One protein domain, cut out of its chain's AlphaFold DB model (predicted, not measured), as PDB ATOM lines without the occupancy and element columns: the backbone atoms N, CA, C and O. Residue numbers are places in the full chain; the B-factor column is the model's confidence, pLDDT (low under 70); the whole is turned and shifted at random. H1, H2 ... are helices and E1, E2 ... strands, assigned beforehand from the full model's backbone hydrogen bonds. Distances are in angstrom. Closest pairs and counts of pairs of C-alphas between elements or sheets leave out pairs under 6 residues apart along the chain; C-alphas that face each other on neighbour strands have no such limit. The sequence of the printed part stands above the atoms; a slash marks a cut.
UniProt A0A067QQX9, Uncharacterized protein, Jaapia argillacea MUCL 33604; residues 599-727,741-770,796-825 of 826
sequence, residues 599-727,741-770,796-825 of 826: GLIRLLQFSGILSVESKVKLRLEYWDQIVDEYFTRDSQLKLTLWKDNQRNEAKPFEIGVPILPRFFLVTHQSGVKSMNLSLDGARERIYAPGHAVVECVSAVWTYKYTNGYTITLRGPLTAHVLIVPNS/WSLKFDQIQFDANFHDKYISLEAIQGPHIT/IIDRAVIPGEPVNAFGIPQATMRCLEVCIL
ATOM      1  N   GLY A 599     215.084 167.822 203.074       96.75
ATOM      2  CA  GLY A 599     214.902 168.918 202.118       96.75
ATOM      3  C   GLY A 599     213.435 169.342 202.003       96.75
ATOM      4  O   GLY A 599     213.114 170.531 202.084       96.75
ATOM      5  N   LEU A 600     212.530 168.367 201.900       97.88
ATOM      6  CA  LEU A 600     211.085 168.571 201.855       97.88
ATOM      7  C   LEU A 600     210.566 169.168 203.170       97.88
ATOM      8  O   LEU A 600     209.767 170.102 203.135       97.88
ATOM      9  N   ILE A 601     211.057 168.702 204.325       97.88
ATOM     10  CA  ILE A 601     210.731 169.299 205.630       97.88
ATOM     11  C   ILE A 601     211.163 170.770 205.684       97.88
ATOM     12  O   ILE A 601     210.375 171.602 206.133       97.88
ATOM     13  N   ARG A 602     212.357 171.132 205.189       97.81
ATOM     14  CA  ARG A 602     212.806 172.537 205.173       97.81
ATOM     15  C   ARG A 602     211.933 173.415 204.268       97.81
ATOM     16  O   ARG A 602     211.593 174.533 204.651       97.81
ATOM     17  N   LEU A 603     211.493 172.895 203.119       98.31
ATOM     18  CA  LEU A 603     210.560 173.590 202.223       98.31
ATOM     19  C   LEU A 603     209.152 173.747 202.835       98.31
ATOM     20  O   LEU A 603     208.528 174.800 202.693       98.31
ATOM     21  N   LEU A 604     208.676 172.751 203.588       98.19
ATOM     22  CA  LEU A 604     207.420 172.830 204.342       98.19
ATOM     23  C   LEU A 604     207.504 173.811 205.527       98.19
ATOM     24  O   LEU A 604     206.548 174.550 205.758       98.19
ATOM     25  N   GLN A 605     208.639 173.884 206.233       98.19
ATOM     26  CA  GLN A 605     208.889 174.911 207.258       98.19
ATOM     27  C   GLN A 605     208.775 176.320 206.659       98.19
ATOM     28  O   GLN A 605     208.036 177.152 207.185       98.19
ATOM     29  N   PHE A 606     209.427 176.560 205.517       98.56
ATOM     30  CA  PHE A 606     209.348 177.834 204.803       98.56
ATOM     31  C   PHE A 606     207.912 178.171 204.367       98.56
ATOM     32  O   PHE A 606     207.438 179.281 204.612       98.56
ATOM     33  N   SER A 607     207.170 177.198 203.820       98.44
ATOM     34  CA  SER A 607     205.736 177.342 203.517       98.44
ATOM     35  C   SER A 607     204.915 177.742 204.757       98.44
ATOM     36  O   SER A 607     204.048 178.614 204.678       98.44
ATOM     37  N   GLY A 608     205.234 177.176 205.926       98.25
ATOM     38  CA  GLY A 608     204.655 177.560 207.216       98.25
ATOM     39  C   GLY A 608     204.939 179.019 207.592       98.25
ATOM     40  O   GLY A 608     204.003 179.765 207.882       98.25
ATOM     41  N   ILE A 609     206.200 179.459 207.507       98.12
ATOM     42  CA  ILE A 609     206.599 180.860 207.744       98.12
ATOM     43  C   ILE A 609     205.856 181.814 206.801       98.12
ATOM     44  O   ILE A 609     205.331 182.839 207.245       98.12
ATOM     45  N   LEU A 610     205.731 181.477 205.515       98.06
ATOM     46  CA  LEU A 610     204.948 182.256 204.550       98.06
ATOM     47  C   LEU A 610     203.445 182.302 204.902       98.06
ATOM     48  O   LEU A 610     202.809 183.344 204.706       98.06
ATOM     49  N   SER A 611     202.902 181.230 205.491       98.00
ATOM     50  CA  SER A 611     201.466 181.067 205.775       98.00
ATOM     51  C   SER A 611     200.973 181.845 206.999       98.00
ATOM     52  O   SER A 611     199.804 182.228 207.039       98.00
ATOM     53  N   VAL A 612     201.833 182.095 207.992       97.44
ATOM     54  CA  VAL A 612     201.462 182.826 209.219       97.44
ATOM     55  C   VAL A 612     201.157 184.296 208.911       97.44
ATOM     56  O   VAL A 612     202.021 185.026 208.424       97.44
ATOM     57  N   GLU A 613     199.954 184.768 209.237       96.25
ATOM     58  CA  GLU A 613     199.642 186.202 209.228       96.25
ATOM     59  C   GLU A 613     200.362 186.901 210.392       96.25
ATOM     60  O   GLU A 613     200.221 186.507 211.548       96.25
ATOM     61  N   SER A 614     201.123 187.962 210.112       96.50
ATOM     62  CA  SER A 614     201.692 188.817 211.161       96.50
ATOM     63  C   SER A 614     202.041 190.203 210.637       96.50
ATOM     64  O   SER A 614     202.648 190.345 209.578       96.50
ATOM     65  N   LYS A 615     201.746 191.243 211.427       96.19
ATOM     66  CA  LYS A 615     202.081 192.642 211.103       96.19
ATOM     67  C   LYS A 615     203.593 192.898 211.015       96.19
ATOM     68  O   LYS A 615     203.998 193.887 210.411       96.19
ATOM     69  N   VAL A 616     204.431 192.012 211.568       97.31
ATOM     70  CA  VAL A 616     205.898 192.115 211.447       97.31
ATOM     71  C   VAL A 616     206.374 191.947 209.995       97.31
ATOM     72  O   VAL A 616     207.382 192.532 209.619       97.31
ATOM     73  N   LYS A 617     205.591 191.262 209.147       97.06
ATOM     74  CA  LYS A 617     205.851 191.064 207.709       97.06
ATOM     75  C   LYS A 617     205.797 192.341 206.862       97.06
ATOM     76  O   LYS A 617     206.098 192.293 205.673       97.06
ATOM     77  N   LEU A 618     205.414 193.473 207.453       97.44
ATOM     78  CA  LEU A 618     205.454 194.792 206.815       97.44
ATOM     79  C   LEU A 618     206.770 195.548 207.089       97.44
ATOM     80  O   LEU A 618     206.894 196.709 206.702       97.44
ATOM     81  N   ARG A 619     207.741 194.901 207.749       98.12
ATOM     82  CA  ARG A 619     209.102 195.394 208.008       98.12
ATOM     83  C   ARG A 619     210.112 194.670 207.118       98.12
ATOM     84  O   ARG A 619     209.914 193.494 206.818       98.12
ATOM     85  N   LEU A 620     211.182 195.351 206.707       97.88
ATOM     86  CA  LEU A 620     212.211 194.763 205.839       97.88
ATOM     87  C   LEU A 620     213.109 193.801 206.624       97.88
ATOM     88  O   LEU A 620     213.349 192.686 206.178       97.88
ATOM     89  N   GLU A 621     213.462 194.186 207.847       98.31
ATOM     90  CA  GLU A 621     214.394 193.495 208.744       98.31
ATOM     91  C   GLU A 621     213.915 192.083 209.115       98.31
ATOM     92  O   GLU A 621     214.715 191.191 209.392       98.31
ATOM     93  N   TYR A 622     212.596 191.861 209.103       98.19
ATOM     94  CA  TYR A 622     212.006 190.531 209.246       98.19
ATOM     95  C   TYR A 622     212.302 189.649 208.026       98.19
ATOM     96  O   TYR A 622     212.655 188.484 208.174       98.19
ATOM     97  N   TRP A 623     212.162 190.194 206.817       98.44
ATOM     98  CA  TRP A 623     212.428 189.444 205.593       98.44
ATOM     99  C   TRP A 623     213.917 189.227 205.354       98.44
ATOM    100  O   TRP A 623     214.268 188.163 204.855       98.44
ATOM    101  N   ASP A 624     214.774 190.160 205.773       98.19
ATOM    102  CA  ASP A 624     216.226 189.955 205.797       98.19
ATOM    103  C   ASP A 624     216.567 188.723 206.659       98.19
ATOM    104  O   ASP A 624     217.212 187.796 206.179       98.19
ATOM    105  N   GLN A 625     216.023 188.638 207.883       98.12
ATOM    106  CA  GLN A 625     216.211 187.487 208.784       98.12
ATOM    107  C   GLN A 625     215.670 186.167 208.210       98.12
ATOM    108  O   GLN A 625     216.342 185.143 208.307       98.12
ATOM    109  N   ILE A 626     214.477 186.162 207.599       98.38
ATOM    110  CA  ILE A 626     213.921 184.949 206.974       98.38
ATOM    111  C   ILE A 626     214.745 184.520 205.752       98.38
ATOM    112  O   ILE A 626     214.931 183.323 205.532       98.38
ATOM    113  N   VAL A 627     215.274 185.456 204.962       98.38
ATOM    114  CA  VAL A 627     216.150 185.117 203.834       98.38
ATOM    115  C   VAL A 627     217.485 184.561 204.339       98.38
ATOM    116  O   VAL A 627     217.875 183.477 203.908       98.38
ATOM    117  N   ASP A 628     218.117 185.205 205.325       97.56
ATOM    118  CA  ASP A 628     219.342 184.706 205.966       97.56
ATOM    119  C   ASP A 628     219.152 183.338 206.646       97.56
ATOM    120  O   ASP A 628     220.088 182.537 206.668       97.56
ATOM    121  N   GLU A 629     217.977 183.013 207.198       97.38
ATOM    122  CA  GLU A 629     217.723 181.700 207.811       97.38
ATOM    123  C   GLU A 629     217.546 180.591 206.753       97.38
ATOM    124  O   GLU A 629     218.060 179.477 206.920       97.38
ATOM    125  N   TYR A 630     216.827 180.877 205.662       98.44
ATOM    126  CA  TYR A 630     216.368 179.860 204.710       98.44
ATOM    127  C   TYR A 630     217.209 179.717 203.435       98.44
ATOM    128  O   TYR A 630     217.123 178.657 202.818       98.44
ATOM    129  N   PHE A 631     218.029 180.696 203.043       98.50
ATOM    130  CA  PHE A 631     218.753 180.700 201.759       98.50
ATOM    131  C   PHE A 631     220.288 180.728 201.933       98.50
ATOM    132  O   PHE A 631     220.819 181.271 202.907       98.50
ATOM    133  N   THR A 632     221.031 180.115 201.005       98.06
ATOM    134  CA  THR A 632     222.483 180.344 200.850       98.06
ATOM    135  C   THR A 632     222.733 181.792 200.420       98.06
ATOM    136  O   THR A 632     221.831 182.445 199.907       98.06
ATOM    137  N   ARG A 633     223.949 182.325 200.612       96.88
ATOM    138  CA  ARG A 633     224.268 183.725 200.245       96.88
ATOM    139  C   ARG A 633     224.169 184.004 198.746       96.88
ATOM    140  O   ARG A 633     223.876 185.129 198.356       96.88
ATOM    141  N   ASP A 634     224.382 182.971 197.944       97.44
ATOM    142  CA  ASP A 634     224.435 183.026 196.484       97.44
ATOM    143  C   ASP A 634     223.133 182.493 195.843       97.44
ATOM    144  O   ASP A 634     223.069 182.249 194.640       97.44
ATOM    145  N   SER A 635     222.082 182.314 196.657       98.25
ATOM    146  CA  SER A 635     220.818 181.695 196.255       98.25
ATOM    147  C   SER A 635     220.045 182.430 195.164       98.25
ATOM    148  O   SER A 635     220.045 183.662 195.078       98.25
ATOM    149  N   GLN A 636     219.251 181.656 194.420       97.88
ATOM    150  CA  GLN A 636     218.341 182.166 193.394       97.88
ATOM    151  C   GLN A 636     216.913 181.617 193.537       97.88
ATOM    152  O   GLN A 636     216.699 180.404 193.578       97.88
ATOM    153  N   LEU A 637     215.916 182.507 193.529       98.44
ATOM    154  CA  LEU A 637     214.511 182.160 193.284       98.44
ATOM    155  C   LEU A 637     214.166 182.481 191.824       98.44
ATOM    156  O   LEU A 637     214.203 183.640 191.418       98.44
ATOM    157  N   LYS A 638     213.817 181.462 191.040       98.25
ATOM    158  CA  LYS A 638     213.400 181.585 189.641       98.25
ATOM    159  C   LYS A 638     211.886 181.421 189.541       98.25
ATOM    160  O   LYS A 638     211.342 180.422 190.011       98.25
ATOM    161  N   LEU A 639     211.207 182.402 188.954       98.31
ATOM    162  CA  LEU A 639     209.756 182.408 188.759       98.31
ATOM    163  C   LEU A 639     209.440 182.596 187.277       98.31
ATOM    164  O   LEU A 639     209.732 183.657 186.731       98.31
ATOM    165  N   THR A 640     208.795 181.622 186.641       97.81
ATOM    166  CA  THR A 640     208.221 181.815 185.299       97.81
ATOM    167  C   THR A 640     206.723 182.027 185.425       97.81
ATOM    168  O   THR A 640     206.011 181.123 185.853       97.81
ATOM    169  N   LEU A 641     206.231 183.211 185.058       97.38
ATOM    170  CA  LEU A 641     204.804 183.540 185.122       97.38
ATOM    171  C   LEU A 641     204.199 183.583 183.716       97.38
ATOM    172  O   LEU A 641     204.748 184.236 182.829       97.38
ATOM    173  N   TRP A 642     203.059 182.919 183.517       95.88
ATOM    174  CA  TRP A 642     202.342 182.901 182.238       95.88
ATOM    175  C   TRP A 642     201.131 183.836 182.257       95.88
ATOM    176  O   TRP A 642     200.344 183.852 183.206       95.88
ATOM    177  N   LYS A 643     200.981 184.617 181.186       94.62
ATOM    178  CA  LYS A 643     199.952 185.649 181.046       94.62
ATOM    179  C   LYS A 643     198.594 185.080 180.644       94.62
ATOM    180  O   LYS A 643     198.504 184.349 179.662       94.62
ATOM    181  N   ASP A 644     197.538 185.448 181.366       88.75
ATOM    182  CA  ASP A 644     196.129 185.119 181.079       88.75
ATOM    183  C   ASP A 644     195.882 183.620 180.791       88.75
ATOM    184  O   ASP A 644     194.988 183.251 180.031       88.75
ATOM    185  N   ASN A 645     196.714 182.746 181.376       82.62
ATOM    186  CA  ASN A 645     196.774 181.299 181.118       82.62
ATOM    187  C   ASN A 645     197.033 180.908 179.642       82.62
ATOM    188  O   ASN A 645     196.891 179.743 179.264       82.62
ATOM    189  N   GLN A 646     197.463 181.857 178.805       84.44
ATOM    190  CA  GLN A 646     197.838 181.632 177.414       84.44
ATOM    191  C   GLN A 646     199.322 181.275 177.305       84.44
ATOM    192  O   GLN A 646     200.199 182.025 177.734       84.44
ATOM    193  N   ARG A 647     199.630 180.171 176.615       82.75
ATOM    194  CA  ARG A 647     201.009 179.702 176.376       82.75
ATOM    195  C   ARG A 647     201.791 180.519 175.328       82.75
ATOM    196  O   ARG A 647     202.682 179.990 174.671       82.75
ATOM    197  N   ASN A 648     201.459 181.800 175.188       89.88
ATOM    198  CA  ASN A 648     202.023 182.719 174.198       89.88
ATOM    199  C   ASN A 648     203.013 183.723 174.818       89.88
ATOM    200  O   ASN A 648     203.912 184.191 174.130       89.88
ATOM    201  N   GLU A 649     202.858 184.059 176.105       93.06
ATOM    202  CA  GLU A 649     203.668 185.075 176.789       93.06
ATOM    203  C   GLU A 649     204.024 184.593 178.206       93.06
ATOM    204  O   GLU A 649     203.253 184.743 179.158       93.06
ATOM    205  N   ALA A 650     205.202 183.977 178.321       95.31
ATOM    206  CA  ALA A 650     205.851 183.656 179.588       95.31
ATOM    207  C   ALA A 650     206.852 184.756 179.949       95.31
ATOM    208  O   ALA A 650     207.614 185.206 179.090       95.31
ATOM    209  N   LYS A 651     206.903 185.142 181.224       96.44
ATOM    210  CA  LYS A 651     207.914 186.058 181.753       96.44
ATOM    211  C   LYS A 651     208.737 185.352 182.837       96.44
ATOM    212  O   LYS A 651     208.222 185.165 183.941       96.44
ATOM    213  N   PRO A 652     209.969 184.908 182.524       97.00
ATOM    214  CA  PRO A 652     210.894 184.382 183.516       97.00
ATOM    215  C   PRO A 652     211.529 185.528 184.310       97.00
ATOM    216  O   PRO A 652     211.874 186.575 183.758       97.00
ATOM    217  N   PHE A 653     211.708 185.302 185.604       97.81
ATOM    218  CA  PHE A 653     212.369 186.194 186.543       97.81
ATOM    219  C   PHE A 653     213.384 185.399 187.360       97.81
ATOM    220  O   PHE A 653     213.073 184.307 187.832       97.81
ATOM    221  N   GLU A 654     214.571 185.962 187.566       97.19
ATOM    222  CA  GLU A 654     215.625 185.396 188.407       97.19
ATOM    223  C   GLU A 654     215.908 186.381 189.543       97.19
ATOM    224  O   GLU A 654     216.195 187.550 189.298       97.19
ATOM    225  N   ILE A 655     215.734 185.934 190.787       97.38
ATOM    226  CA  ILE A 655     215.721 186.794 191.973       97.38
ATOM    227  C   ILE A 655     216.830 186.326 192.916       97.38
ATOM    228  O   ILE A 655     216.685 185.315 193.607       97.38
ATOM    229  N   GLY A 656     217.943 187.059 192.934       97.25
ATOM    230  CA  GLY A 656     219.047 186.814 193.860       97.25
ATOM    231  C   GLY A 656     218.742 187.257 195.296       97.25
ATOM    232  O   GLY A 656     217.872 188.100 195.540       97.25
ATOM    233  N   VAL A 657     219.513 186.732 196.252       97.81
ATOM    234  CA  VAL A 657     219.415 187.044 197.695       97.81
ATOM    235  C   VAL A 657     219.252 188.532 198.032       97.81
ATOM    236  O   VAL A 657     218.343 188.829 198.807       97.81
ATOM    237  N   PRO A 658     220.007 189.492 197.448       97.00
ATOM    238  CA  PRO A 658     219.872 190.914 197.795       97.00
ATOM    239  C   PRO A 658     218.490 191.521 197.491       97.00
ATOM    240  O   PRO A 658     218.172 192.616 197.956       97.00
ATOM    241  N   ILE A 659     217.673 190.828 196.691       97.44
ATOM    242  CA  ILE A 659     216.336 191.253 196.271       97.44
ATOM    243  C   ILE A 659     215.229 190.496 197.014       97.44
ATOM    244  O   ILE A 659     214.158 191.072 197.237       97.44
ATOM    245  N   LEU A 660     215.465 189.246 197.432       97.94
ATOM    246  CA  LEU A 660     214.458 188.398 198.083       97.94
ATOM    247  C   LEU A 660     213.696 189.099 199.230       97.94
ATOM    248  O   LEU A 660     212.461 189.040 199.214       97.94
ATOM    249  N   PRO A 661     214.343 189.835 200.163       98.38
ATOM    250  CA  PRO A 661     213.619 190.511 201.237       98.38
ATOM    251  C   PRO A 661     212.614 191.551 200.730       98.38
ATOM    252  O   PRO A 661     211.482 191.634 201.213       98.38
ATOM    253  N   ARG A 662     212.992 192.306 199.690       97.88
ATOM    254  CA  ARG A 662     212.137 193.320 199.057       97.88
ATOM    255  C   ARG A 662     210.991 192.684 198.275       97.88
ATOM    256  O   ARG A 662     209.872 193.182 198.354       97.88
ATOM    257  N   PHE A 663     211.236 191.571 197.584       98.12
ATOM    258  CA  PHE A 663     210.198 190.816 196.877       98.12
ATOM    259  C   PHE A 663     209.086 190.338 197.828       98.12
ATOM    260  O   PHE A 663     207.899 190.570 197.563       98.12
ATOM    261  N   PHE A 664     209.447 189.733 198.966       98.44
ATOM    262  CA  PHE A 664     208.463 189.280 199.956       98.44
ATOM    263  C   PHE A 664     207.758 190.447 200.665       98.44
ATOM    264  O   PHE A 664     206.542 190.378 200.878       98.44
ATOM    265  N   LEU A 665     208.477 191.536 200.964       98.31
ATOM    266  CA  LEU A 665     207.915 192.749 201.563       98.31
ATOM    267  C   LEU A 665     206.885 193.431 200.648       98.31
ATOM    268  O   LEU A 665     205.748 193.643 201.066       98.31
ATOM    269  N   VAL A 666     207.251 193.733 199.397       98.38
ATOM    270  CA  VAL A 666     206.367 194.394 198.415       98.38
ATOM    271  C   VAL A 666     205.120 193.552 198.146       98.38
ATOM    272  O   VAL A 666     204.021 194.091 198.011       98.38
ATOM    273  N   THR A 667     205.256 192.225 198.143       98.12
ATOM    274  CA  THR A 667     204.124 191.306 197.971       98.12
ATOM    275  C   THR A 667     203.124 191.404 199.132       98.12
ATOM    276  O   THR A 667     201.929 191.540 198.878       98.12
ATOM    277  N   HIS A 668     203.572 191.453 200.394       98.38
ATOM    278  CA  HIS A 668     202.664 191.676 201.536       98.38
ATOM    279  C   HIS A 668     202.103 193.107 201.581       98.38
ATOM    280  O   HIS A 668     200.915 193.296 201.841       98.38
ATOM    281  N   GLN A 669     202.914 194.120 201.257       97.94
ATOM    282  CA  GLN A 669     202.456 195.512 201.137       97.94
ATOM    283  C   GLN A 669     201.403 195.699 200.029       97.94
ATOM    284  O   GLN A 669     200.579 196.604 200.119       97.94
ATOM    285  N   SER A 670     201.362 194.803 199.036       98.00
ATOM    286  CA  SER A 670     200.317 194.738 198.002       98.00
ATOM    287  C   SER A 670     198.991 194.118 198.484       98.00
ATOM    288  O   SER A 670     198.139 193.772 197.670       98.00
ATOM    289  N   GLY A 671     198.804 193.941 199.797       97.31
ATOM    290  CA  GLY A 671     197.579 193.398 200.390       97.31
ATOM    291  C   GLY A 671     197.548 191.874 200.526       97.31
ATOM    292  O   GLY A 671     196.510 191.334 200.912       97.31
ATOM    293  N   VAL A 672     198.654 191.169 200.252       98.25
ATOM    294  CA  VAL A 672     198.763 189.729 200.535       98.25
ATOM    295  C   VAL A 672     198.849 189.517 202.048       98.25
ATOM    296  O   VAL A 672     199.811 189.910 202.705       98.25
ATOM    297  N   LYS A 673     197.817 188.874 202.591       97.56
ATOM    298  CA  LYS A 673     197.635 188.518 204.002       97.56
ATOM    299  C   LYS A 673     198.485 187.306 204.396       97.56
ATOM    300  O   LYS A 673     199.064 187.282 205.481       97.56
ATOM    301  N   SER A 674     198.568 186.309 203.513       98.12
ATOM    302  CA  SER A 674     199.433 185.135 203.668       98.12
ATOM    303  C   SER A 674     199.715 184.434 202.336       98.12
ATOM    304  O   SER A 674     198.963 184.577 201.366       98.12
ATOM    305  N   MET A 675     200.805 183.662 202.302       98.31
ATOM    306  CA  MET A 675     201.211 182.822 201.172       98.31
ATOM    307  C   MET A 675     201.403 181.371 201.614       98.31
ATOM    308  O   MET A 675     201.970 181.134 202.670       98.31
ATOM    309  N   ASN A 676     200.999 180.398 200.804       98.00
ATOM    310  CA  ASN A 676     201.212 178.977 201.094       98.00
ATOM    311  C   ASN A 676     201.718 178.232 199.855       98.00
ATOM    312  O   ASN A 676     201.166 178.405 198.771       98.00
ATOM    313  N   LEU A 677     202.728 177.380 200.039       98.31
ATOM    314  CA  LEU A 677     203.152 176.372 199.068       98.31
ATOM    315  C   LEU A 677     202.565 175.012 199.460       98.31
ATOM    316  O   LEU A 677     202.910 174.464 200.511       98.31
ATOM    317  N   SER A 678     201.719 174.467 198.591       98.25
ATOM    318  CA  SER A 678     201.225 173.089 198.651       98.25
ATOM    319  C   SER A 678     202.006 172.221 197.661       98.25
ATOM    320  O   SER A 678     202.193 172.606 196.507       98.25
ATOM    321  N   LEU A 679     202.494 171.068 198.130       98.12
ATOM    322  CA  LEU A 679     203.537 170.263 197.479       98.12
ATOM    323  C   LEU A 679     203.068 168.819 197.230       98.12
ATOM    324  O   LEU A 679     203.684 167.861 197.698       98.12
ATOM    325  N   ASP A 680     201.938 168.661 196.539       97.00
ATOM    326  CA  ASP A 680     201.372 167.334 196.280       97.00
ATOM    327  C   ASP A 680     202.252 166.509 195.323       97.00
ATOM    328  O   ASP A 680     202.843 167.029 194.372       97.00
ATOM    329  N   GLY A 681     202.387 165.213 195.606       97.38
ATOM    330  CA  GLY A 681     203.251 164.294 194.864       97.38
ATOM    331  C   GLY A 681     204.755 164.617 194.903       97.38
ATOM    332  O   GLY A 681     205.497 164.062 194.087       97.38
ATOM    333  N   ALA A 682     205.214 165.499 195.802       98.25
ATOM    334  CA  ALA A 682     206.613 165.922 195.882       98.25
ATOM    335  C   ALA A 682     207.581 164.770 196.216       98.25
ATOM    336  O   ALA A 682     207.280 163.871 197.004       98.25
ATOM    337  N   ARG A 683     208.772 164.807 195.612       98.00
ATOM    338  CA  ARG A 683     209.809 163.771 195.688       98.00
ATOM    339  C   ARG A 683     211.142 164.399 196.057       98.00
ATOM    340  O   ARG A 683     211.564 165.359 195.427       98.00
ATOM    341  N   GLU A 684     211.825 163.825 197.039       97.94
ATOM    342  CA  GLU A 684     213.187 164.219 197.396       97.94
ATOM    343  C   GLU A 684     214.198 163.231 196.803       97.94
ATOM    344  O   GLU A 684     214.004 162.013 196.853       97.94
ATOM    345  N   ARG A 685     215.279 163.761 196.229       97.12
ATOM    346  CA  ARG A 685     216.409 163.019 195.664       97.12
ATOM    347  C   ARG A 685     217.698 163.549 196.280       97.12
ATOM    348  O   ARG A 685     217.923 164.753 196.277       97.12
ATOM    349  N   ILE A 686     218.565 162.670 196.774       96.19
ATOM    350  CA  ILE A 686     219.922 163.064 197.175       96.19
ATOM    351  C   ILE A 686     220.755 163.165 195.894       96.19
ATOM    352  O   ILE A 686     220.906 162.168 195.189       96.19
ATOM    353  N   TYR A 687     221.252 164.360 195.577       95.56
ATOM    354  CA  TYR A 687     222.050 164.619 194.374       95.56
ATOM    355  C   TYR A 687     223.546 164.429 194.648       95.56
ATOM    356  O   TYR A 687     224.256 163.809 193.859       95.56
ATOM    357  N   ALA A 688     224.014 164.900 195.807       95.06
ATOM    358  CA  ALA A 688     225.378 164.711 196.291       95.06
ATOM    359  C   ALA A 688     225.401 164.660 197.835       95.06
ATOM    360  O   ALA A 688     224.416 165.034 198.480       95.06
ATOM    361  N   PRO A 689     226.498 164.217 198.477       93.88
ATOM    362  CA  PRO A 689     226.649 164.332 199.927       93.88
ATOM    363  C   PRO A 689     226.508 165.796 200.368       93.88
ATOM    364  O   PRO A 689     227.243 166.660 199.901       93.88
ATOM    365  N   GLY A 690     225.544 166.076 201.247       93.69
ATOM    366  CA  GLY A 690     225.203 167.442 201.660       93.69
ATOM    367  C   GLY A 690     224.217 168.192 200.748       93.69
ATOM    368  O   GLY A 690     223.899 169.334 201.060       93.69
ATOM    369  N   HIS A 691     223.707 167.577 199.671       96.69
ATOM    370  CA  HIS A 691     222.819 168.216 198.687       96.69
ATOM    371  C   HIS A 691     221.623 167.328 198.317       96.69
ATOM    372  O   HIS A 691     221.776 166.256 197.724       96.69
ATOM    373  N   ALA A 692     220.416 167.805 198.623       97.44
ATOM    374  CA  ALA A 692     219.158 167.213 198.176       97.44
ATOM    375  C   ALA A 692     218.432 168.124 197.176       97.44
ATOM    376  O   ALA A 692     218.577 169.345 197.201       97.44
ATOM    377  N   VAL A 693     217.618 167.526 196.311       98.12
ATOM    378  CA  VAL A 693     216.724 168.211 195.374       98.12
ATOM    379  C   VAL A 693     215.300 167.728 195.631       98.12
ATOM    380  O   VAL A 693     215.046 166.524 195.667       98.12
ATOM    381  N   VAL A 694     214.377 168.665 195.829       98.56
ATOM    382  CA  VAL A 694     212.944 168.419 196.015       98.56
ATOM    383  C   VAL A 694     212.224 168.810 194.729       98.56
ATOM    384  O   VAL A 694     212.236 169.975 194.346       98.56
ATOM    385  N   GLU A 695     211.593 167.843 194.072       98.50
ATOM    386  CA  GLU A 695     210.845 168.005 192.824       98.50
ATOM    387  C   GLU A 695     209.346 167.822 193.088       98.50
ATOM    388  O   GLU A 695     208.933 166.830 193.690       98.50
ATOM    389  N   CYS A 696     208.501 168.727 192.604       98.62
ATOM    390  CA  CYS A 696     207.047 168.617 192.683       98.62
ATOM    391  C   CYS A 696     206.443 169.056 191.345       98.62
ATOM    392  O   CYS A 696     206.567 170.211 190.966       98.62
ATOM    393  N   VAL A 697     205.802 168.147 190.606       98.19
ATOM    394  CA  VAL A 697     205.268 168.442 189.254       98.19
ATOM    395  C   VAL A 697     203.994 169.303 189.307       98.19
ATOM    396  O   VAL A 697     203.661 169.996 188.348       98.19
ATOM    397  N   SER A 698     203.294 169.262 190.439       97.94
ATOM    398  CA  SER A 698     201.955 169.814 190.666       97.94
ATOM    399  C   SER A 698     201.913 170.717 191.904       97.94
ATOM    400  O   SER A 698     200.990 170.636 192.715       97.94
ATOM    401  N   ALA A 699     202.925 171.572 192.071       98.69
ATOM    402  CA  ALA A 699     202.969 172.529 193.169       98.69
ATOM    403  C   ALA A 699     201.929 173.644 192.975       98.69
ATOM    404  O   ALA A 699     201.638 174.076 191.852       98.69
ATOM    405  N   VAL A 700     201.385 174.136 194.090       98.56
ATOM    406  CA  VAL A 700     200.423 175.245 194.106       98.56
ATOM    407  C   VAL A 700     200.896 176.318 195.080       98.56
ATOM    408  O   VAL A 700     201.033 176.055 196.275       98.56
ATOM    409  N   TRP A 701     201.109 177.536 194.579       98.62
ATOM    410  CA  TRP A 701     201.425 178.715 195.385       98.62
ATOM    411  C   TRP A 701     200.160 179.563 195.536       98.62
ATOM    412  O   TRP A 701     199.689 180.200 194.593       98.62
ATOM    413  N   THR A 702     199.585 179.545 196.735       98.50
ATOM    414  CA  THR A 702     198.359 180.273 197.080       98.50
ATOM    415  C   THR A 702     198.694 181.606 197.735       98.50
ATOM    416  O   THR A 702     199.476 181.641 198.682       98.50
ATOM    417  N   TYR A 703     198.049 182.682 197.288       98.62
ATOM    418  CA  TYR A 703     198.119 184.031 197.848       98.62
ATOM    419  C   TYR A 703     196.721 184.420 198.335       98.62
ATOM    420  O   TYR A 703     195.782 184.462 197.537       98.62
ATOM    421  N   LYS A 704     196.561 184.709 199.630       98.31
ATOM    422  CA  LYS A 704     195.296 185.209 200.198       98.31
ATOM    423  C   LYS A 704     195.402 186.707 200.436       98.31
ATOM    424  O   LYS A 704     196.391 187.150 201.015       98.31
ATOM    425  N   TYR A 705     194.400 187.476 200.026       98.56
ATOM    426  CA  TYR A 705     194.406 188.939 200.089       98.56
ATOM    427  C   TYR A 705     193.449 189.484 201.153       98.56
ATOM    428  O   TYR A 705     192.455 188.852 201.515       98.56
ATOM    429  N   THR A 706     193.730 190.690 201.648       97.50
ATOM    430  CA  THR A 706     192.881 191.391 202.628       97.50
ATOM    431  C   THR A 706     191.522 191.825 202.071       97.50
ATOM    432  O   THR A 706     190.592 192.011 202.849       97.50
ATOM    433  N   ASN A 707     191.374 191.932 200.746       96.62
ATOM    434  CA  ASN A 707     190.108 192.210 200.055       96.62
ATOM    435  C   ASN A 707     189.297 190.938 199.713       96.62
ATOM    436  O   ASN A 707     188.416 190.987 198.860       96.62
ATOM    437  N   GLY A 708     189.612 189.792 200.330       97.44
ATOM    438  CA  GLY A 708     188.877 188.534 200.161       97.44
ATOM    439  C   GLY A 708     189.195 187.739 198.891       97.44
ATOM    440  O   GLY A 708     188.666 186.639 198.728       97.44
ATOM    441  N   TYR A 709     190.077 188.233 198.016       98.44
ATOM    442  CA  TYR A 709     190.587 187.429 196.905       98.44
ATOM    443  C   TYR A 709     191.534 186.325 197.393       98.44
ATOM    444  O   TYR A 709     192.328 186.506 198.320       98.44
ATOM    445  N   THR A 710     191.494 185.182 196.718       98.44
ATOM    446  CA  THR A 710     192.501 184.123 196.804       98.44
ATOM    447  C   THR A 710     192.964 183.797 195.392       98.44
ATOM    448  O   THR A 710     192.145 183.494 194.530       98.44
ATOM    449  N   ILE A 711     194.269 183.869 195.149       98.31
ATOM    450  CA  ILE A 711     194.878 183.622 193.840       98.31
ATOM    451  C   ILE A 711     195.784 182.399 193.970       98.31
ATOM    452  O   ILE A 711     196.587 182.335 194.903       98.31
ATOM    453  N   THR A 712     195.658 181.420 193.074       98.38
ATOM    454  CA  THR A 712     196.454 180.181 193.130       98.38
ATOM    455  C   THR A 712     197.250 179.993 191.851       98.38
ATOM    456  O   THR A 712     196.682 179.662 190.813       98.38
ATOM    457  N   LEU A 713     198.568 180.172 191.935       98.50
ATOM    458  CA  LEU A 713     199.502 179.813 190.870       98.50
ATOM    459  C   LEU A 713     199.737 178.295 190.899       98.50
ATOM    460  O   LEU A 713     199.916 177.730 191.978       98.50
ATOM    461  N   ARG A 714     199.777 177.633 189.740       98.06
ATOM    462  CA  ARG A 714     199.982 176.179 189.603       98.06
ATOM    463  C   ARG A 714     201.113 175.883 188.622       98.06
ATOM    464  O   ARG A 714     201.114 176.410 187.511       98.06
ATOM    465  N   GLY A 715     202.036 175.000 188.996       98.00
ATOM    466  CA  GLY A 715     203.195 174.676 188.164       98.00
ATOM    467  C   GLY A 715     204.141 173.647 188.785       98.00
ATOM    468  O   GLY A 715     203.976 173.298 189.954       98.00
ATOM    469  N   PRO A 716     205.145 173.158 188.037       98.44
ATOM    470  CA  PRO A 716     206.245 172.423 188.633       98.44
ATOM    471  C   PRO A 716     207.089 173.342 189.528       98.44
ATOM    472  O   PRO A 716     207.280 174.524 189.232       98.44
ATOM    473  N   LEU A 717     207.609 172.770 190.611       98.75
ATOM    474  CA  LEU A 717     208.554 173.375 191.539       98.75
ATOM    475  C   LEU A 717     209.760 172.451 191.713       98.75
ATOM    476  O   LEU A 717     209.593 171.254 191.955       98.75
ATOM    477  N   THR A 718     210.962 173.022 191.672       98.62
ATOM    478  CA  THR A 718     212.215 172.331 191.999       98.62
ATOM    479  C   THR A 718     212.995 173.159 193.014       98.62
ATOM    480  O   THR A 718     213.250 174.337 192.776       98.62
ATOM    481  N   ALA A 719     213.389 172.567 194.143       98.69
ATOM    482  CA  ALA A 719     214.179 173.231 195.179       98.69
ATOM    483  C   ALA A 719     215.455 172.443 195.501       98.69
ATOM    484  O   ALA A 719     215.395 171.285 195.910       98.69
ATOM    485  N   HIS A 720     216.613 173.075 195.334       98.50
ATOM    486  CA  HIS A 720     217.917 172.556 195.738       98.50
ATOM    487  C   HIS A 720     218.173 172.966 197.190       98.50
ATOM    488  O   HIS A 720     218.049 174.144 197.520       98.50
ATOM    489  N   VAL A 721     218.526 172.007 198.046       98.19
ATOM    490  CA  VAL A 721     218.750 172.204 199.484       98.19
ATOM    491  C   VAL A 721     220.149 171.720 199.856       98.19
ATOM    492  O   VAL A 721     220.482 170.554 199.632       98.19
ATOM    493  N   LEU A 722     220.952 172.606 200.443       97.31
ATOM    494  CA  LEU A 722     222.328 172.348 200.866       97.31
ATOM    495  C   LEU A 722     222.463 172.335 202.394       97.31
ATOM    496  O   LEU A 722     221.803 173.100 203.103       97.31
ATOM    497  N   ILE A 723     223.371 171.493 202.898       96.00
ATOM    498  CA  ILE A 723     223.891 171.588 204.266       96.00
ATOM    499  C   ILE A 723     224.904 172.737 204.320       96.00
ATOM    500  O   ILE A 723     226.004 172.635 203.780       96.00
ATOM    501  N   VAL A 724     224.557 173.809 205.029       96.06
ATOM    502  CA  VAL A 724     225.442 174.943 205.314       96.06
ATOM    503  C   VAL A 724     225.975 174.809 206.747       96.06
ATOM    504  O   VAL A 724     225.173 174.871 207.688       96.06
ATOM    505  N   PRO A 725     227.293 174.631 206.967       93.19
ATOM    506  CA  PRO A 725     227.865 174.589 208.314       93.19
ATOM    507  C   PRO A 725     227.698 175.946 209.012       93.19
ATOM    508  O   PRO A 725     227.938 176.996 208.416       93.19
ATOM    509  N   ASN A 726     227.296 175.940 210.284       90.06
ATOM    510  CA  ASN A 726     227.076 177.167 211.055       90.06
ATOM    511  C   ASN A 726     228.411 177.698 211.605       90.06
ATOM    512  O   ASN A 726     228.734 177.536 212.779       90.06
ATOM    513  N   SER A 727     229.208 178.326 210.737       82.06
ATOM    514  CA  SER A 727     230.554 178.824 211.065       82.06
ATOM    515  C   SER A 727     230.580 180.062 211.978       82.06
ATOM    516  O   SER A 727     231.653 180.599 212.236       82.06
ATOM    517  N   TRP A 741     225.167 172.551 211.779       93.19
ATOM    518  CA  TRP A 741     224.812 172.795 210.391       93.19
ATOM    519  C   TRP A 741     223.332 173.154 210.270       93.19
ATOM    520  O   TRP A 741     222.507 172.781 211.100       93.19
ATOM    521  N   SER A 742     223.003 173.868 209.201       95.31
ATOM    522  CA  SER A 742     221.652 174.287 208.833       95.31
ATOM    523  C   SER A 742     221.330 173.801 207.423       95.31
ATOM    524  O   SER A 742     222.233 173.642 206.604       95.31
ATOM    525  N   LEU A 743     220.054 173.552 207.130       96.88
ATOM    526  CA  LEU A 743     219.595 173.274 205.770       96.88
ATOM    527  C   LEU A 743     219.079 174.568 205.156       96.88
ATOM    528  O   LEU A 743     218.204 175.214 205.737       96.88
ATOM    529  N   LYS A 744     219.601 174.933 203.989       98.06
ATOM    530  CA  LYS A 744     219.185 176.135 203.265       98.06
ATOM    531  C   LYS A 744     218.906 175.815 201.810       98.06
ATOM    532  O   LYS A 744     219.543 174.933 201.237       98.06
ATOM    533  N   PHE A 745     217.950 176.520 201.223       98.56
ATOM    534  CA  PHE A 745     217.763 176.523 199.782       98.56
ATOM    535  C   PHE A 745     218.984 177.150 199.119       98.56
ATOM    536  O   PHE A 745     219.590 178.050 199.690       98.56
ATOM    537  N   ASP A 746     219.315 176.665 197.933       98.38
ATOM    538  CA  ASP A 746     220.358 177.214 197.064       98.38
ATOM    539  C   ASP A 746     219.752 177.686 195.734       98.38
ATOM    540  O   ASP A 746     220.015 178.775 195.236       98.38
ATOM    541  N   GLN A 747     218.795 176.914 195.224       98.56
ATOM    542  CA  GLN A 747     217.910 177.331 194.147       98.56
ATOM    543  C   GLN A 747     216.479 176.933 194.500       98.56
ATOM    544  O   GLN A 747     216.240 175.810 194.939       98.56
ATOM    545  N   ILE A 748     215.517 177.819 194.261       98.75
ATOM    546  CA  ILE A 748     214.101 177.457 194.119       98.75
ATOM    547  C   ILE A 748     213.680 177.890 192.720       98.75
ATOM    548  O   ILE A 748     213.893 179.035 192.346       98.75
ATOM    549  N   GLN A 749     213.066 177.004 191.949       98.62
ATOM    550  CA  GLN A 749     212.432 177.318 190.673       98.62
ATOM    551  C   GLN A 749     210.953 176.946 190.745       98.62
ATOM    552  O   GLN A 749     210.625 175.861 191.221       98.62
ATOM    553  N   PHE A 750     210.072 177.827 190.273       98.69
ATOM    554  CA  PHE A 750     208.637 177.575 190.160       98.69
ATOM    555  C   PHE A 750     208.080 178.186 188.870       98.69
ATOM    556  O   PHE A 750     208.129 179.402 188.668       98.69
ATOM    557  N   ASP A 751     207.527 177.338 188.003       98.06
ATOM    558  CA  ASP A 751     207.059 177.734 186.674       98.06
ATOM    559  C   ASP A 751     205.524 177.711 186.624       98.06
ATOM    560  O   ASP A 751     204.900 176.703 186.291       98.06
ATOM    561  N   ALA A 752     204.904 178.832 186.998       97.88
ATOM    562  CA  ALA A 752     203.464 179.026 187.177       97.88
ATOM    563  C   ALA A 752     202.675 178.995 185.851       97.88
ATOM    564  O   ALA A 752     202.179 180.016 185.371       97.88
ATOM    565  N   ASN A 753     202.562 177.803 185.261       96.44
ATOM    566  CA  ASN A 753     201.856 177.504 184.010       96.44
ATOM    567  C   ASN A 753     200.401 177.996 183.965       96.44
ATOM    568  O   ASN A 753     199.889 178.261 182.878       96.44
ATOM    569  N   PHE A 754     199.737 178.071 185.120       96.19
ATOM    570  CA  PHE A 754     198.361 178.543 185.250       96.19
ATOM    571  C   PHE A 754     198.181 179.360 186.533       96.19
ATOM    572  O   PHE A 754     198.848 179.099 187.536       96.19
ATOM    573  N   HIS A 755     197.228 180.288 186.528       97.31
ATOM    574  CA  HIS A 755     196.698 180.924 187.727       97.31
ATOM    575  C   HIS A 755     195.165 180.927 187.732       97.31
ATOM    576  O   HIS A 755     194.531 181.260 186.729       97.31
ATOM    577  N   ASP A 756     194.580 180.608 188.885       97.44
ATOM    578  CA  ASP A 756     193.146 180.767 189.139       97.44
ATOM    579  C   ASP A 756     192.910 181.977 190.052       97.44
ATOM    580  O   ASP A 756     193.740 182.286 190.916       97.44
ATOM    581  N   LYS A 757     191.756 182.633 189.895       97.19
ATOM    582  CA  LYS A 757     191.310 183.744 190.743       97.19
ATOM    583  C   LYS A 757     189.991 183.372 191.417       97.19
ATOM    584  O   LYS A 757     189.022 183.045 190.736       97.19
ATOM    585  N   TYR A 758     189.941 183.471 192.740       97.62
ATOM    586  CA  TYR A 758     188.745 183.261 193.553       97.62
ATOM    587  C   TYR A 758     188.479 184.498 194.414       97.62
ATOM    588  O   TYR A 758     189.415 185.205 194.790       97.62
ATOM    589  N   ILE A 759     187.221 184.727 194.782       97.12
ATOM    590  CA  ILE A 759     186.811 185.751 195.748       97.12
ATOM    591  C   ILE A 759     185.875 185.122 196.784       97.12
ATOM    592  O   ILE A 759     185.000 184.330 196.434       97.12
ATOM    593  N   SER A 760     186.068 185.448 198.063       96.38
ATOM    594  CA  SER A 760     185.140 185.040 199.120       96.38
ATOM    595  C   SER A 760     183.816 185.799 199.004       96.38
ATOM    596  O   SER A 760     183.808 187.017 198.821       96.38
ATOM    597  N   LEU A 761     182.690 185.097 199.165       92.88
ATOM    598  CA  LEU A 761     181.352 185.702 199.113       92.88
ATOM    599  C   LEU A 761     181.168 186.803 200.173       92.88
ATOM    600  O   LEU A 761     180.447 187.762 199.924       92.88
ATOM    601  N   GLU A 762     181.870 186.710 201.308       93.25
ATOM    602  CA  GLU A 762     181.855 187.719 202.384       93.25
ATOM    603  C   GLU A 762     182.459 189.077 201.970       93.25
ATOM    604  O   GLU A 762     182.214 190.090 202.619       93.25
ATOM    605  N   ALA A 763     183.262 189.101 200.900       95.00
ATOM    606  CA  ALA A 763     183.916 190.304 200.393       95.00
ATOM    607  C   ALA A 763     183.106 191.016 199.297       95.00
ATOM    608  O   ALA A 763     183.429 192.150 198.944       95.00
ATOM    609  N   ILE A 764     182.051 190.380 198.775       93.81
ATOM    610  CA  ILE A 764     181.108 190.994 197.835       93.81
ATOM    611  C   ILE A 764     180.108 191.811 198.656       93.81
ATOM    612  O   ILE A 764     179.148 191.276 199.204       93.81
ATOM    613  N   GLN A 765     180.341 193.116 198.766       91.19
ATOM    614  CA  GLN A 765     179.524 193.982 199.614       91.19
ATOM    615  C   GLN A 765     178.191 194.304 198.935       91.19
ATOM    616  O   GLN A 765     178.164 194.741 197.787       91.19
ATOM    617  N   GLY A 766     177.076 194.156 199.644       88.00
ATOM    618  CA  GLY A 766     175.773 194.579 199.143       88.00
ATOM    619  C   GLY A 766     174.617 194.154 200.048       88.00
ATOM    620  O   GLY A 766     174.811 193.391 200.995       88.00
ATOM    621  N   PRO A 767     173.392 194.633 199.775       82.25
ATOM    622  CA  PRO A 767     172.192 194.099 200.397       82.25
ATOM    623  C   PRO A 767     171.934 192.688 199.856       82.25
ATOM    624  O   PRO A 767     171.303 192.515 198.813       82.25
ATOM    625  N   HIS A 768     172.423 191.668 200.562       73.50
ATOM    626  CA  HIS A 768     172.024 190.289 200.300       73.50
ATOM    627  C   HIS A 768     170.525 190.159 200.582       73.50
ATOM    628  O   HIS A 768     170.087 190.251 201.731       73.50
ATOM    629  N   ILE A 769     169.729 189.955 199.530       73.00
ATOM    630  CA  ILE A 769     168.308 189.635 199.657       73.00
ATOM    631  C   ILE A 769     168.220 188.170 200.097       73.00
ATOM    632  O   ILE A 769     168.026 187.260 199.298       73.00
ATOM    633  N   THR A 770     168.419 187.942 201.398       69.25
ATOM    634  CA  THR A 770     168.344 186.617 202.039       69.25
ATOM    635  C   THR A 770     166.900 186.109 202.142       69.25
ATOM    636  O   THR A 770     166.658 184.991 202.592       69.25
ATOM    637  N   ILE A 796     170.336 186.401 192.994       65.25
ATOM    638  CA  ILE A 796     170.368 187.703 192.316       65.25
ATOM    639  C   ILE A 796     170.788 188.767 193.336       65.25
ATOM    640  O   ILE A 796     170.129 188.944 194.359       65.25
ATOM    641  N   ILE A 797     171.886 189.477 193.064       74.50
ATOM    642  CA  ILE A 797     172.386 190.565 193.915       74.50
ATOM    643  C   ILE A 797     172.421 191.862 193.095       74.50
ATOM    644  O   ILE A 797     173.477 192.300 192.645       74.50
ATOM    645  N   ASP A 798     171.257 192.500 192.930       77.62
ATOM    646  CA  ASP A 798     171.058 193.722 192.118       77.62
ATOM    647  C   ASP A 798     171.943 194.923 192.517       77.62
ATOM    648  O   ASP A 798     171.955 195.951 191.840       77.62
ATOM    649  N   ARG A 799     172.649 194.834 193.653       86.25
ATOM    650  CA  ARG A 799     173.537 195.875 194.196       86.25
ATOM    651  C   ARG A 799     174.827 195.297 194.793       86.25
ATOM    652  O   ARG A 799     175.288 195.771 195.829       86.25
ATOM    653  N   ALA A 800     175.389 194.259 194.169       89.00
ATOM    654  CA  ALA A 800     176.712 193.745 194.521       89.00
ATOM    655  C   ALA A 800     177.826 194.730 194.128       89.00
ATOM    656  O   ALA A 800     177.957 195.112 192.966       89.00
ATOM    657  N   VAL A 801     178.677 195.075 195.091       90.75
ATOM    658  CA  VAL A 801     179.957 195.755 194.892       90.75
ATOM    659  C   VAL A 801     181.059 194.714 195.049       90.75
ATOM    660  O   VAL A 801     181.393 194.291 196.157       90.75
ATOM    661  N   ILE A 802     181.611 194.279 193.917       93.00
ATOM    662  CA  ILE A 802     182.769 193.384 193.883       93.00
ATOM    663  C   ILE A 802     184.032 194.251 194.053       93.00
ATOM    664  O   ILE A 802     184.204 195.203 193.286       93.00
ATOM    665  N   PRO A 803     184.911 193.985 195.040       93.94
ATOM    666  CA  PRO A 803     186.181 194.695 195.169       93.94
ATOM    667  C   PRO A 803     187.057 194.473 193.927       93.94
ATOM    668  O   PRO A 803     187.012 193.415 193.314       93.94
ATOM    669  N   GLY A 804     187.873 195.462 193.554       94.00
ATOM    670  CA  GLY A 804     188.759 195.339 192.392       94.00
ATOM    671  C   GLY A 804     189.801 194.225 192.552       94.00
ATOM    672  O   GLY A 804     190.301 193.992 193.658       94.00
ATOM    673  N   GLU A 805     190.153 193.563 191.444       95.81
ATOM    674  CA  GLU A 805     191.189 192.525 191.440       95.81
ATOM    675  C   GLU A 805     192.543 193.089 191.927       95.81
ATOM    676  O   GLU A 805     193.002 194.110 191.412       95.81
ATOM    677  N   PRO A 806     193.229 192.431 192.883       95.94
ATOM    678  CA  PRO A 806     194.518 192.897 193.399       95.94
ATOM    679  C   PRO A 806     195.719 192.458 192.538       95.94
ATOM    680  O   PRO A 806     196.868 192.744 192.877       95.94
ATOM    681  N   VAL A 807     195.469 191.740 191.437       97.00
ATOM    682  CA  VAL A 807     196.477 191.136 190.557       97.00
ATOM    683  C   VAL A 807     196.258 191.524 189.100       97.00
ATOM    684  O   VAL A 807     195.164 191.910 188.701       97.00
ATOM    685  N   ASN A 808     197.311 191.405 188.298       96.38
ATOM    686  CA  ASN A 808     197.251 191.577 186.849       96.38
ATOM    687  C   ASN A 808     197.155 190.220 186.118       96.38
ATOM    688  O   ASN A 808     196.969 189.168 186.729       96.38
ATOM    689  N   ALA A 809     197.329 190.260 184.796       96.06
ATOM    690  CA  ALA A 809     197.327 189.117 183.884       96.06
ATOM    691  C   ALA A 809     198.325 187.984 184.221       96.06
ATOM    692  O   ALA A 809     198.189 186.887 183.694       96.06
ATOM    693  N   PHE A 810     199.322 188.212 185.084       96.56
ATOM    694  CA  PHE A 810     200.296 187.196 185.517       96.56
ATOM    695  C   PHE A 810     199.950 186.565 186.881       96.56
ATOM    696  O   PHE A 810     200.772 185.860 187.462       96.56
ATOM    697  N   GLY A 811     198.764 186.846 187.435       96.44
ATOM    698  CA  GLY A 811     198.317 186.292 188.717       96.44
ATOM    699  C   GLY A 811     199.027 186.862 189.953       96.44
ATOM    700  O   GLY A 811     198.863 186.324 191.047       96.44
ATOM    701  N   ILE A 812     199.793 187.951 189.816       97.62
ATOM    702  CA  ILE A 812     200.489 188.618 190.931       97.62
ATOM    703  C   ILE A 812     200.240 190.141 190.943       97.62
ATOM    704  O   ILE A 812     199.777 190.698 189.941       97.62
ATOM    705  N   PRO A 813     200.520 190.848 192.057       97.56
ATOM    706  CA  PRO A 813     200.272 192.284 192.153       97.56
ATOM    707  C   PRO A 813     201.133 193.117 191.204       97.56
ATOM    708  O   PRO A 813     202.298 192.805 190.942       97.56
ATOM    709  N   GLN A 814     200.601 194.259 190.757       97.38
ATOM    710  CA  GLN A 814     201.336 195.158 189.862       97.38
ATOM    711  C   GLN A 814     202.591 195.769 190.512       97.38
ATOM    712  O   GLN A 814     203.568 196.044 189.814       97.38
ATOM    713  N   ALA A 815     202.593 195.962 191.836       97.31
ATOM    714  CA  ALA A 815     203.783 196.399 192.564       97.31
ATOM    715  C   ALA A 815     204.845 195.285 192.641       97.31
ATOM    716  O   ALA A 815     206.022 195.568 192.424       97.31
ATOM    717  N   THR A 816     204.442 194.023 192.836       97.75
ATOM    718  CA  THR A 816     205.354 192.869 192.758       97.75
ATOM    719  C   THR A 816     205.954 192.731 191.355       97.75
ATOM    720  O   THR A 816     207.171 192.620 191.253       97.75
ATOM    721  N   MET A 817     205.165 192.843 190.276       97.44
ATOM    722  CA  MET A 817     205.712 192.864 188.903       97.44
ATOM    723  C   MET A 817     206.743 193.978 188.709       97.44
ATOM    724  O   MET A 817     207.835 193.702 188.227       97.44
ATOM    725  N   ARG A 818     206.452 195.213 189.143       96.88
ATOM    726  CA  ARG A 818     207.406 196.333 189.038       96.88
ATOM    727  C   ARG A 818     208.685 196.095 189.842       96.88
ATOM    728  O   ARG A 818     209.756 196.483 189.392       96.88
ATOM    729  N   CYS A 819     208.586 195.452 191.006       96.81
ATOM    730  CA  CYS A 819     209.748 195.037 191.788       96.81
ATOM    731  C   CYS A 819     210.616 194.054 190.986       96.81
ATOM    732  O   CYS A 819     211.800 194.303 190.790       96.81
ATOM    733  N   LEU A 820     210.015 192.987 190.453       96.25
ATOM    734  CA  LEU A 820     210.704 191.995 189.623       96.25
ATOM    735  C   LEU A 820     211.311 192.601 188.339       96.25
ATOM    736  O   LEU A 820     212.426 192.257 187.966       96.25
ATOM    737  N   GLU A 821     210.612 193.530 187.687       95.19
ATOM    738  CA  GLU A 821     211.065 194.215 186.467       95.19
ATOM    739  C   GLU A 821     212.266 195.139 186.702       95.19
ATOM    740  O   GLU A 821     213.167 195.188 185.868       95.19
ATOM    741  N   VAL A 822     212.308 195.849 187.835       93.81
ATOM    742  CA  VAL A 822     213.461 196.682 188.219       93.81
ATOM    743  C   VAL A 822     214.656 195.818 188.624       93.81
ATOM    744  O   VAL A 822     215.797 196.173 188.340       93.81
ATOM    745  N   CYS A 823     214.416 194.675 189.262       85.88
ATOM    746  CA  CYS A 823     215.477 193.815 189.781       85.88
ATOM    747  C   CYS A 823     216.182 192.946 188.729       85.88
ATOM    748  O   CYS A 823     217.227 192.399 189.039       85.88
ATOM    749  N   ILE A 824     215.690 192.889 187.484       78.31
ATOM    750  CA  ILE A 824     216.439 192.338 186.334       78.31
ATOM    751  C   ILE A 824     217.657 193.220 185.962       78.31
ATOM    752  O   ILE A 824     218.534 192.788 185.219       78.31
ATOM    753  N   LEU A 825     217.723 194.463 186.459       72.25
ATOM    754  CA  LEU A 825     218.782 195.436 186.146       72.25
ATOM    755  C   LEU A 825     219.925 195.490 187.185       72.25
ATOM    756  O   LEU A 825     220.755 196.397 187.100       72.25
TER     757      LEU A 825
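This is residues 599 to 727, 741 to 770 and 796 to 825 of the 826 residues of an uncharacterized protein of Jaapia argillacea MUCL 33604 (UniProt A0A067QQX9). A twisted sheet of eight strands curls round H1 as an open trough, and H3, H4 and H5, with the short H2, cover its open side. At one end of the body a thin arm sticks out with residues 766 to 770 and 796 to 799, and it adds to the length. The printed part has 189 residues with five named helices and eight named strands, in the order H1 H2 H3 E1 E2 H4 E3 E4 E5 E6 E7 E8 H5; the class is mixed, helices and strands. The sheet is branched and mixed, with E1 and E7 parallel and the other neighbour pairs antiparallel. The whole is compact, with a radius of gyration of the C-alphas of 17.8 A, and its outline is elongated, spanning 63 by 36 by 35 A.

E6, residues 709 to 725, bends by 80 degrees at residue 715. E5, residues 691 to 705, lies on one side of it, antiparallel at 148 degrees, with N 701 and O 713 within hydrogen-bond range at 2.9 A. On the other side of E6 lie E7, residues 741 to 752, with N 720 and O 747 at 2.8 A, and E8, residues 754 to 759, with N 712 and O 756 at 3.0 A. E7 runs on into E8 across a break of 1 residue, at 89 degrees. E5 bends by 80 degrees at residue 697, and its pairing is staggered: E4, residues 683 to 688, is beside its residues 691 to 695, with N 685 and O 693 at 2.8 A, and E3, residues 672 to 680, is beside its residues 699 to 705, with N 676 and O 702 at 2.9 A. E4, E5 and E6 form a meander, each strand the antiparallel neighbour of the one before. E1, residues 631 to 642, is parallel to E7 at 14 degrees, with N 638 and O 748 at 2.8 A. On its other side E2, residues 650 to 656, makes a hairpin with E1, with N 639 and O 653 at 2.9 A. The sheet curls round H1, residues 599 to 611; the closest C-alphas of H1 and E3 are those of Ser 611 and Met 675, 4.9 A apart. H4, residues 660 to 669, is the hub. It touches H3, residues 620 to 630, at a steep tilt of 50 degrees, opposite ways, the closest C-alphas being those of Trp 623 and Pro 661 at 4.6 A. It touches H5, residues 814 to 823, at a shallow tilt of 17 degrees, opposite ways, the closest C-alphas being those of Thr 667 and Thr 816 at 5.6 A. It touches H2, residues 615 to 618, with the C-alphas of Leu 618 and Leu 665 closest at 6.1 A. H5 is over E2 at a height over the sheet of 10.1 A. H1 and H4 are apart. Every O i to N i+4 pair is within hydrogen-bond range in H1, H3, H4 and H5; H2 is too short for such a pair.

H1 begins at C-alpha 599 (214.902, 168.918, 202.118) and is 18.5 A long. E6 measures 41.0 A from C-alpha 709 (190.587, 187.429, 196.905) to C-alpha 725. E5 is 35.2 A long, E7 32.1 A, E1 25.6 A and E3 22.9 A. H5 ends at C-alpha 823 (215.477, 193.815, 189.781).

The two C-alphas farthest apart are those of Ser 727 and Ile 769, at 64.2 A. Residues 728 to 740 are not printed, with 8.4 A between C-alphas 727 and 741; residues 771 to 795 are not printed, with 10.0 A between C-alphas 770 and 796. Of the links that are printed whole, none is long. Residues 796 to 813 hold no named element. The mean pLDDT of the printed part is 95.5, and residues 770 and 796 are under 70.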